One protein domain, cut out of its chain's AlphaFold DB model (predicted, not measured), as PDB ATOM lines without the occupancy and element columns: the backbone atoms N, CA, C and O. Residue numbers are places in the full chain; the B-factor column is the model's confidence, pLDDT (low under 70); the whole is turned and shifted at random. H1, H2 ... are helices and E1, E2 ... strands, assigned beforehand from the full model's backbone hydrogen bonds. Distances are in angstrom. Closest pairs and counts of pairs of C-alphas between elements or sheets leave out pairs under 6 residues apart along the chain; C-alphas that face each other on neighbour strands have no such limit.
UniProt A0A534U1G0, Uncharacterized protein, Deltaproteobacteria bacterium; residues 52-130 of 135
ATOM      1  N   SER A  52     338.127 436.363 482.110       90.75
ATOM      2  CA  SER A  52     338.571 437.288 483.157       90.75
ATOM      3  C   SER A  52     338.033 438.678 482.862       90.75
ATOM      4  O   SER A  52     338.351 439.239 481.818       90.75
ATOM      5  N   LEU A  53     337.255 439.248 483.784       92.12
ATOM      6  CA  LEU A  53     336.843 440.650 483.704       92.12
ATOM      7  C   LEU A  53     338.069 441.544 483.907       92.12
ATOM      8  O   LEU A  53     338.749 441.436 484.927       92.12
ATOM      9  N   ILE A  54     338.330 442.433 482.953       93.31
ATOM     10  CA  ILE A  54     339.466 443.365 483.004       93.31
ATOM     11  C   ILE A  54     339.032 444.816 483.195       93.31
ATOM     12  O   ILE A  54     339.792 445.619 483.731       93.31
ATOM     13  N   SER A  55     337.814 445.162 482.779       92.69
ATOM     14  CA  SER A  55     337.276 446.512 482.909       92.69
ATOM     15  C   SER A  55     335.760 446.467 482.995       92.69
ATOM     16  O   SER A  55     335.117 445.685 482.303       92.69
ATOM     17  N   SER A  56     335.194 447.332 483.830       95.75
ATOM     18  CA  SER A  56     333.757 447.566 483.927       95.75
ATOM     19  C   SER A  56     333.540 449.058 484.116       95.75
ATOM     20  O   SER A  56     334.034 449.633 485.087       95.75
ATOM     21  N   GLN A  57     332.845 449.695 483.178       95.44
ATOM     22  CA  GLN A  57     332.673 451.147 483.151       95.44
ATOM     23  C   GLN A  57     331.213 451.515 482.876       95.44
ATOM     24  O   GLN A  57     330.530 450.792 482.149       95.44
ATOM     25  N   PRO A  58     330.715 452.636 483.428       95.56
ATOM     26  CA  PRO A  58     329.377 453.108 483.107       95.56
ATOM     27  C   PRO A  58     329.289 453.471 481.622       95.56
ATOM     28  O   PRO A  58     330.143 454.189 481.096       95.56
ATOM     29  N   TRP A  59     328.238 453.006 480.952       93.62
ATOM     30  CA  TRP A  59     327.930 453.420 479.591       93.62
ATOM     31  C   TRP A  59     327.204 454.763 479.630       93.62
ATOM     32  O   TRP A  59     326.089 454.856 480.143       93.62
ATOM     33  N   LEU A  60     327.870 455.810 479.141       92.25
ATOM     34  CA  LEU A  60     327.397 457.190 479.185       92.25
ATOM     35  C   LEU A  60     326.955 457.657 477.797       92.25
ATOM     36  O   LEU A  60     327.737 457.598 476.848       92.25
ATOM     37  N   VAL A  61     325.744 458.202 477.704       88.38
ATOM     38  CA  VAL A  61     325.236 458.889 476.509       88.38
ATOM     39  C   VAL A  61     324.717 460.249 476.948       88.38
ATOM     40  O   VAL A  61     323.924 460.340 477.875       88.38
ATOM     41  N   GLU A  62     325.241 461.318 476.344       92.00
ATOM     42  CA  GLU A  62     324.885 462.707 476.692       92.00
ATOM     43  C   GLU A  62     325.035 463.045 478.195       92.00
ATOM     44  O   GLU A  62     324.387 463.942 478.725       92.00
ATOM     45  N   GLY A  63     325.934 462.343 478.895       90.38
ATOM     46  CA  GLY A  63     326.174 462.517 480.332       90.38
ATOM     47  C   GLY A  63     325.228 461.725 481.240       90.38
ATOM     48  O   GLY A  63     325.423 461.725 482.456       90.38
ATOM     49  N   GLU A  64     324.254 461.007 480.680       93.12
ATOM     50  CA  GLU A  64     323.414 460.066 481.410       93.12
ATOM     51  C   GLU A  64     324.034 458.664 481.393       93.12
ATOM     52  O   GLU A  64     324.454 458.165 480.350       93.12
ATOM     53  N   VAL A  65     324.085 458.008 482.555       93.25
ATOM     54  CA  VAL A  65     324.482 456.596 482.647       93.25
ATOM     55  C   VAL A  65     323.323 455.752 482.148       93.25
ATOM     56  O   VAL A  65     322.315 455.669 482.838       93.25
ATOM     57  N   LEU A  66     323.453 455.116 480.988       92.44
ATOM     58  CA  LEU A  66     322.442 454.221 480.417       92.44
ATOM     59  C   LEU A  66     322.651 452.753 480.787       92.44
ATOM     60  O   LEU A  66     321.742 451.945 480.614       92.44
ATOM     61  N   GLY A  67     323.814 452.410 481.334       94.44
ATOM     62  CA  GLY A  67     324.112 451.035 481.698       94.44
ATOM     63  C   GLY A  67     325.578 450.801 482.020       94.44
ATOM     64  O   GLY A  67     326.258 451.703 482.514       94.44
ATOM     65  N   THR A  68     326.066 449.596 481.735       97.00
ATOM     66  CA  THR A  68     327.441 449.177 482.040       97.00
ATOM     67  C   THR A  68     328.063 448.449 480.855       97.00
ATOM     68  O   THR A  68     327.469 447.516 480.327       97.00
ATOM     69  N   LEU A  69     329.277 448.847 480.476       96.19
ATOM     70  CA  LEU A  69     330.120 448.122 479.530       96.19
ATOM     71  C   LEU A  69     331.166 447.316 480.308       96.19
ATOM     72  O   LEU A  69     331.999 447.892 481.014       96.19
ATOM     73  N   ALA A  70     331.126 445.996 480.161       95.88
ATOM     74  CA  ALA A  70     332.075 445.059 480.746       95.88
ATOM     75  C   ALA A  70     332.971 444.470 479.649       95.88
ATOM     76  O   ALA A  70     332.482 444.004 478.625       95.88
ATOM     77  N   ALA A  71     334.286 444.495 479.855       94.19
ATOM     78  CA  ALA A  71     335.274 443.958 478.926       94.19
ATOM     79  C   ALA A  71     336.082 442.838 479.584       94.19
ATOM     80  O   ALA A  71     336.478 442.932 480.753       94.19
ATOM     81  N   TYR A  72     336.359 441.799 478.805       92.69
ATOM     82  CA  TYR A  72     336.935 440.545 479.258       92.69
ATOM     83  C   TYR A  72     338.054 440.067 478.327       92.69
ATOM     84  O   TYR A  72     338.111 440.420 477.147       92.69
ATOM     85  N   VAL A  73     338.916 439.210 478.869       90.62
ATOM     86  CA  VAL A  73     339.917 438.435 478.119       90.62
ATOM     87  C   VAL A  73     339.738 436.945 478.385       90.62
ATOM     88  O   VAL A  73     339.290 436.551 479.470       90.62
ATOM     89  N   TYR A  74     340.097 436.115 477.411       87.25
ATOM     90  CA  TYR A  74     340.068 434.660 477.542       87.25
ATOM     91  C   TYR A  74     341.290 434.173 478.335       87.25
ATOM     92  O   TYR A  74     342.419 434.580 478.074       87.25
ATOM     93  N   LYS A  75     341.089 433.310 479.341       82.44
ATOM     94  CA  LYS A  75     342.182 432.803 480.200       82.44
ATOM     95  C   LYS A  75     343.053 431.746 479.528       82.44
ATOM     96  O   LYS A  75     344.208 431.567 479.905       82.44
ATOM     97  N   ASP A  76     342.465 430.991 478.614       73.88
ATOM     98  CA  ASP A  76     343.038 429.822 477.947       73.88
ATOM     99  C   ASP A  76     343.770 430.173 476.646       73.88
ATOM    100  O   ASP A  76     344.552 429.370 476.133       73.88
ATOM    101  N   MET A  77     343.546 431.376 476.120       67.25
ATOM    102  CA  MET A  77     344.121 431.837 474.866       67.25
ATOM    103  C   MET A  77     345.371 432.678 475.125       67.25
ATOM    104  O   MET A  77     345.361 433.638 475.887       67.25
ATOM    105  N   THR A  78     346.466 432.357 474.435       66.50
ATOM    106  CA  THR A  78     347.716 433.138 474.476       66.50
ATOM    107  C   THR A  78     347.668 434.360 473.555       66.50
ATOM    108  O   THR A  78     348.702 434.819 473.072       66.50
ATOM    109  N   THR A  79     346.474 434.833 473.207       68.44
ATOM    110  CA  THR A  79     346.305 435.954 472.289       68.44
ATOM    111  C   THR A  79     346.645 437.247 473.013       68.44
ATOM    112  O   THR A  79     346.069 437.549 474.048       68.44
ATOM    113  N   GLU A  80     347.556 438.048 472.459       73.88
ATOM    114  CA  GLU A  80     347.963 439.345 473.033       73.88
ATOM    115  C   GLU A  80     346.889 440.443 472.879       73.88
ATOM    116  O   GLU A  80     347.192 441.638 472.896       73.88
ATOM    117  N   ARG A  81     345.621 440.066 472.673       75.81
ATOM    118  CA  ARG A  81     344.540 441.032 472.483       75.81
ATOM    119  C   ARG A  81     344.224 441.713 473.815       75.81
ATOM    120  O   ARG A  81     344.176 441.049 474.847       75.81
ATOM    121  N   PRO A  82     343.970 443.031 473.806       79.19
ATOM    122  CA  PRO A  82     343.617 443.744 475.025       79.19
ATOM    123  C   PRO A  82     342.213 443.382 475.527       79.19
ATOM    124  O   PRO A  82     341.964 443.510 476.718       79.19
ATOM    125  N   ILE A  83     341.305 442.970 474.634       85.19
ATOM    126  CA  ILE A  83     339.925 442.557 474.917       85.19
ATOM    127  C   ILE A  83     339.579 441.442 473.921       85.19
ATOM    128  O   ILE A  83     339.773 441.626 472.719       85.19
ATOM    129  N   ASP A  84     339.067 440.312 474.407       87.88
ATOM    130  CA  ASP A  84     338.582 439.206 473.562       87.88
ATOM    131  C   ASP A  84     337.051 439.149 473.492       87.88
ATOM    132  O   ASP A  84     336.485 438.611 472.538       87.88
ATOM    133  N   TYR A  85     336.388 439.694 474.511       91.38
ATOM    134  CA  TYR A  85     334.946 439.621 474.684       91.38
ATOM    135  C   TYR A  85     334.444 440.842 475.452       91.38
ATOM    136  O   TYR A  85     335.112 441.314 476.375       91.38
ATOM    137  N   TRP A  86     333.278 441.362 475.097       94.12
ATOM    138  CA  TRP A  86     332.648 442.454 475.833       94.12
ATOM    139  C   TRP A  86     331.131 442.302 475.870       94.12
ATOM    140  O   TRP A  86     330.525 441.750 474.956       94.12
ATOM    141  N   GLU A  87     330.528 442.825 476.931       95.81
ATOM    142  CA  GLU A  87     329.088 442.811 477.178       95.81
ATOM    143  C   GLU A  87     328.612 444.211 477.530       95.81
ATOM    144  O   GLU A  87     329.251 444.932 478.301       95.81
ATOM    145  N   LEU A  88     327.467 444.585 476.973       96.19
ATOM    146  CA  LEU A  88     326.780 445.822 477.284       96.19
ATOM    147  C   LEU A  88     325.473 445.502 477.993       96.19
ATOM    148  O   LEU A  88     324.645 444.771 477.457       96.19
ATOM    149  N   TYR A  89     325.279 446.101 479.158       95.38
ATOM    150  CA  TYR A  89     324.083 445.958 479.977       95.38
ATOM    151  C   TYR A  89     323.348 447.284 480.103       95.38
ATOM    152  O   TYR A  89     323.995 448.332 480.069       95.38
ATOM    153  N   ASP A  90     322.034 447.250 480.317       93.81
ATOM    154  CA  ASP A  90     321.269 448.429 480.733       93.81
ATOM    155  C   ASP A  90     321.387 448.711 482.244       93.81
ATOM    156  O   ASP A  90     322.173 448.105 482.978       93.81
ATOM    157  N   LYS A  91     320.591 449.673 482.728       92.69
ATOM    158  CA  LYS A  91     320.483 450.026 484.153       92.69
ATOM    159  C   LYS A  91     319.890 448.913 485.024       92.69
ATOM    160  O   LYS A  91     320.154 448.906 486.226       92.69
ATOM    161  N   ALA A  92     319.048 448.048 484.463       92.75
ATOM    162  CA  ALA A  92     318.441 446.924 485.172       92.75
ATOM    163  C   ALA A  92     319.392 445.716 485.255       92.75
ATOM    164  O   ALA A  92     319.194 444.844 486.101       92.75
ATOM    165  N   GLY A  93     320.453 445.713 484.444       91.81
ATOM    166  CA  GLY A  93     321.399 444.611 484.313       91.81
ATOM    167  C   GLY A  93     321.023 443.633 483.202       91.81
ATOM    168  O   GLY A  93     321.609 442.554 483.132       91.81
ATOM    169  N   ASP A  94     320.070 443.990 482.340       93.62
ATOM    170  CA  ASP A  94     319.698 443.191 481.181       93.62
ATOM    171  C   ASP A  94     320.754 443.346 480.079       93.62
ATOM    172  O   ASP A  94     321.247 444.446 479.815       93.62
ATOM    173  N   LEU A  95     321.132 442.231 479.446       93.62
ATOM    174  CA  LEU A  95     322.137 442.216 478.384       93.62
ATOM    175  C   LEU A  95     321.549 442.813 477.098       93.62
ATOM    176  O   LEU A  95     320.540 442.334 476.586       93.62
ATOM    177  N   LEU A  96     322.213 443.833 476.561       94.12
ATOM    178  CA  LEU A  96     321.808 444.575 475.365       94.12
ATOM    179  C   LEU A  96     322.594 444.160 474.129       94.12
ATOM    180  O   LEU A  96     322.042 444.053 473.035       94.12
ATOM    181  N   ALA A  97     323.897 443.961 474.292       93.38
ATOM    182  CA  ALA A  97     324.789 443.597 473.206       93.38
ATOM    183  C   ALA A  97     326.003 442.835 473.728       93.38
ATOM    184  O   ALA A  97     326.403 442.977 474.883       93.38
ATOM    185  N   VAL A  98     326.594 442.048 472.842       93.50
ATOM    186  CA  VAL A  98     327.800 441.273 473.102       93.50
ATOM    187  C   VAL A  98     328.701 441.304 471.878       93.50
ATOM    188  O   VAL A  98     328.215 441.205 470.750       93.50
ATOM    189  N   GLY A  99     330.007 441.421 472.092       92.00
ATOM    190  CA  GLY A  99     331.010 441.289 471.042       92.00
ATOM    191  C   GLY A  99     332.062 440.250 471.392       92.00
ATOM    192  O   GLY A  99     332.466 440.128 472.548       92.00
ATOM    193  N   TRP A 100     332.488 439.477 470.398       90.75
ATOM    194  CA  TRP A 100     333.472 438.406 470.546       90.75
ATOM    195  C   TRP A 100     334.260 438.195 469.257       90.75
ATOM    196  O   TRP A 100     333.818 438.566 468.172       90.75
ATOM    197  N   PHE A 101     335.409 437.533 469.357       85.31
ATOM    198  CA  PHE A 101     336.107 437.007 468.186       85.31
ATOM    199  C   PHE A 101     335.671 435.571 467.897       85.31
ATOM    200  O   PHE A 101     335.677 434.723 468.792       85.31
ATOM    201  N   ASP A 102     335.312 435.278 466.648       82.12
ATOM    202  CA  ASP A 102     335.059 433.904 466.221       82.12
ATOM    203  C   ASP A 102     336.364 433.089 466.096       82.12
ATOM    204  O   ASP A 102     337.479 433.590 466.273       82.12
ATOM    205  N   LYS A 103     336.239 431.800 465.760       78.25
ATOM    206  CA  LYS A 103     337.385 430.886 465.596       78.25
ATOM    207  C   LYS A 103     338.390 431.312 464.513       78.25
ATOM    208  O   LYS A 103     339.497 430.784 464.482       78.25
ATOM    209  N   PHE A 104     338.004 432.213 463.612       80.38
ATOM    210  CA  PHE A 104     338.864 432.767 462.567       80.38
ATOM    211  C   PHE A 104     339.492 434.104 462.983       80.38
ATOM    212  O   PHE A 104     340.273 434.675 462.225       80.38
ATOM    213  N   GLY A 105     339.196 434.591 464.192       79.12
ATOM    214  CA  GLY A 105     339.660 435.879 464.684       79.12
ATOM    215  C   GLY A 105     338.902 437.060 464.083       79.12
ATOM    216  O   GLY A 105     339.435 438.169 464.105       79.12
ATOM    217  N   ILE A 106     337.696 436.839 463.552       82.44
ATOM    218  CA  ILE A 106     336.817 437.903 463.061       82.44
ATOM    219  C   ILE A 106     335.986 438.415 464.233       82.44
ATOM    220  O   ILE A 106     335.378 437.623 464.954       82.44
ATOM    221  N   GLU A 107     335.956 439.732 464.416       86.38
ATOM    222  CA  GLU A 107     335.084 440.368 465.399       86.38
ATOM    223  C   GLU A 107     333.620 440.234 464.962       86.38
ATOM    224  O   GLU A 107     333.240 440.567 463.836       86.38
ATOM    225  N   ARG A 108     332.796 439.715 465.863       88.38
ATOM    226  CA  ARG A 108     331.363 439.514 465.703       88.38
ATOM    227  C   ARG A 108     330.667 440.263 466.829       88.38
ATOM    228  O   ARG A 108     331.066 440.146 467.983       88.38
ATOM    229  N   THR A 109     329.607 440.981 466.489       91.31
ATOM    230  CA  THR A 109     328.771 441.686 467.460       91.31
ATOM    231  C   THR A 109     327.347 441.205 467.303       91.31
ATOM    232  O   THR A 109     326.863 441.070 466.182       91.31
ATOM    233  N   ALA A 110     326.656 440.959 468.407       91.12
ATOM    234  CA  ALA A 110     325.231 440.690 468.399       91.12
ATOM    235  C   ALA A 110     324.511 441.644 469.348       91.12
ATOM    236  O   ALA A 110     325.006 441.951 470.431       91.12
ATOM    237  N   VAL A 111     323.343 442.115 468.924       91.94
ATOM    238  CA  VAL A 111     322.529 443.106 469.638       91.94
ATOM    239  C   VAL A 111     321.127 442.540 469.818       91.94
ATOM    240  O   VAL A 111     320.637 441.827 468.940       91.94
ATOM    241  N   ASP A 112     320.478 442.834 470.941       91.69
ATOM    242  CA  ASP A 112     319.087 442.444 471.161       91.69
ATOM    243  C   ASP A 112     318.180 442.974 470.033       91.69
ATOM    244  O   ASP A 112     318.236 444.142 469.639       91.69
ATOM    245  N   ARG A 113     317.329 442.097 469.496       87.38
ATOM    246  CA  ARG A 113     316.428 442.396 468.381       87.38
ATOM    247  C   ARG A 113     315.445 443.506 468.722       87.38
ATOM    248  O   ARG A 113     315.107 444.289 467.842       87.38
ATOM    249  N   GLY A 114     315.007 443.589 469.976       86.88
ATOM    250  CA  GLY A 114     314.144 444.663 470.451       86.88
ATOM    251  C   GLY A 114     314.784 446.034 470.254       86.88
ATOM    252  O   GLY A 114     314.104 446.961 469.836       86.88
ATOM    253  N   ILE A 115     316.102 446.143 470.438       86.75
ATOM    254  CA  ILE A 115     316.851 447.380 470.173       86.75
ATOM    255  C   ILE A 115     316.935 447.643 468.667       86.75
ATOM    256  O   ILE A 115     316.671 448.755 468.221       86.75
ATOM    257  N   MET A 116     317.277 446.621 467.877       84.56
ATOM    258  CA  MET A 116     317.453 446.753 466.424       84.56
ATOM    259  C   MET A 116     316.155 447.114 465.687       84.56
ATOM    260  O   MET A 116     316.182 447.809 464.676       84.56
ATOM    261  N   GLU A 117     315.019 446.630 466.184       87.00
ATOM    262  CA  GLU A 117     313.686 446.904 465.637       87.00
ATOM    263  C   GLU A 117     312.987 448.088 466.330       87.00
ATOM    264  O   GLU A 117     311.793 448.289 466.116       87.00
ATOM    265  N   GLU A 118     313.708 448.856 467.160       84.38
ATOM    266  CA  GLU A 118     313.198 450.025 467.894       84.38
ATOM    267  C   GLU A 118     311.925 449.728 468.716       84.38
ATOM    268  O   GLU A 118     310.993 450.530 468.800       84.38
ATOM    269  N   LYS A 119     311.862 448.542 469.324       81.44
ATOM    270  CA  LYS A 119     310.758 448.117 470.187       81.44
ATOM    271  C   LYS A 119     310.925 448.653 471.605       81.44
ATOM    272  O   LYS A 119     312.027 448.781 472.124       81.44
ATOM    273  N   ASP A 120     309.797 448.821 472.293       82.25
ATOM    274  CA  ASP A 120     309.752 449.287 473.688       82.25
ATOM    275  C   ASP A 120     310.341 448.292 474.711       82.25
ATOM    276  O   ASP A 120     310.397 448.594 475.906       82.25
ATOM    277  N   LYS A 121     310.693 447.068 474.295       87.31
ATOM    278  CA  LYS A 121     311.154 445.994 475.185       87.31
ATOM    279  C   LYS A 121     312.241 445.155 474.533       87.31
ATOM    280  O   LYS A 121     312.156 444.856 473.343       87.31
ATOM    281  N   LEU A 122     313.179 444.706 475.363       88.88
ATOM    282  CA  LEU A 122     314.148 443.676 475.006       88.88
ATOM    283  C   LEU A 122     313.437 442.348 474.764       88.88
ATOM    284  O   LEU A 122     312.472 442.006 475.455       88.88
ATOM    285  N   GLU A 123     313.923 441.595 473.787       88.06
ATOM    286  CA  GLU A 123     313.339 440.305 473.422       88.06
ATOM    287  C   GLU A 123     314.164 439.107 473.901       88.06
ATOM    288  O   GLU A 123     313.680 437.975 473.864       88.06
ATOM    289  N   GLY A 124     315.402 439.337 474.339       84.44
ATOM    290  CA  GLY A 124     316.375 438.294 474.658       84.44
ATOM    291  C   GLY A 124     316.846 437.521 473.423       84.44
ATOM    292  O   GLY A 124     317.455 436.459 473.551       84.44
ATOM    293  N   ILE A 125     316.537 438.021 472.223       86.31
ATOM    294  CA  ILE A 125     316.909 437.418 470.943       86.31
ATOM    295  C   ILE A 125     317.993 438.289 470.336       86.31
ATOM    296  O   ILE A 125     317.728 439.423 469.960       86.31
ATOM    297  N   PHE A 126     319.201 437.752 470.202       87.31
ATOM    298  CA  PHE A 126     320.336 438.499 469.673       87.31
ATOM    299  C   PHE A 126     320.459 438.318 468.161       87.31
ATOM    300  O   PHE A 126     320.500 437.196 467.653       87.31
ATOM    301  N   VAL A 127     320.530 439.437 467.447       87.19
ATOM    302  CA  VAL A 127     320.757 439.498 466.004       87.19
ATOM    303  C   VAL A 127     322.204 439.888 465.762       87.19
ATOM    304  O   VAL A 127     322.708 440.856 466.332       87.19
ATOM    305  N   LEU A 128     322.873 439.122 464.908       86.81
ATOM    306  CA  LEU A 128     324.249 439.385 464.537       86.81
ATOM    307  C   LEU A 128     324.343 440.623 463.639       86.81
ATOM    308  O   LEU A 128     323.689 440.709 462.600       86.81
ATOM    309  N   VAL A 129     325.221 441.543 464.016       81.62
ATOM    310  CA  VAL A 129     325.614 442.707 463.232       81.62
ATOM    311  C   VAL A 129     326.974 442.402 462.614       81.62
ATOM    312  O   VAL A 129     328.006 442.412 463.284       81.62
ATOM    313  N   LEU A 130     326.970 442.088 461.320       74.44
ATOM    314  CA  LEU A 130     328.193 441.890 460.549       74.44
ATOM    315  C   LEU A 130     328.749 443.252 460.135       74.44
ATOM    316  O   LEU A 130     328.095 444.005 459.414       74.44
TER     317      LEU A 130
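This is residues 52 to 130 of the 135 residues of an uncharacterized protein of Deltaproteobacteria bacterium (UniProt A0A534U1G0). Six antiparallel strands, side by side in chain order from E1 to E6, make one strongly twisted sheet that forms the body. The tiny helix H1 sits near one end of the strands, beside the last of them, while the loop of residues 75 to 84 lies at the other end. The printed part has 79 residues, mostly strand, with six named strands and one named helix in the order E1 E2 E3 E4 E5 H1 E6. It is only just compact, close to loose, with a radius of gyration of the C-alphas of 13.6 A, and elongated, spanning 41 by 26 by 19 A.

Start at edge strand E1, residues 52 to 61, and its hairpin with E2, residues 64 to 74, where N 57 and O 69 are 2.9 A apart, within hydrogen-bond range. E2 forms a hairpin with E3, residues 85 to 90; look at N 70 and O 87, 2.8 A. E3 forms one with E4, residues 95 to 101, with N 88 and O 97 at 2.8 A. E4 forms one with E5, residues 107 to 112, with N 98 and O 110 at 2.9 A. E1 to E5 are a meander, each strand the antiparallel neighbour of the one before. H1, residues 113 to 116, is on the sheet, over none of its strands, but only just: 2 of its C-alphas fall on E6, residues 126 to 129. The closest C-alphas of H1 and E6, Arg 113 and Phe 126, are 5.7 A apart. H1 is too short for an O i to N i+4 pair; its one O i to N i+3 pair is within range. E6, the other edge strand, is antiparallel to E5 at 138 degrees, with N 127 and O 111 at 2.8 A. E1 and E6 are apart.

Find C-alpha 52 at (338.571, 437.288, 483.157); from there E1 runs 26.2 A. E2, the longest strand, runs 30.6 A, E3 17.4 A, E4 18.1 A and E5 17.1 A. H1 spans 4.9 A, and E6 runs 9.3 A to C-alpha 129 at (325.614, 442.707, 463.232).

The C-alphas of Thr 78 and Asp 120, the two farthest apart, are 41.3 A from each other. The printed part has no cut and no long link. Look for low confidence at residues 77 to 79, under 70; the mean pLDDT of the printed part is 88.1.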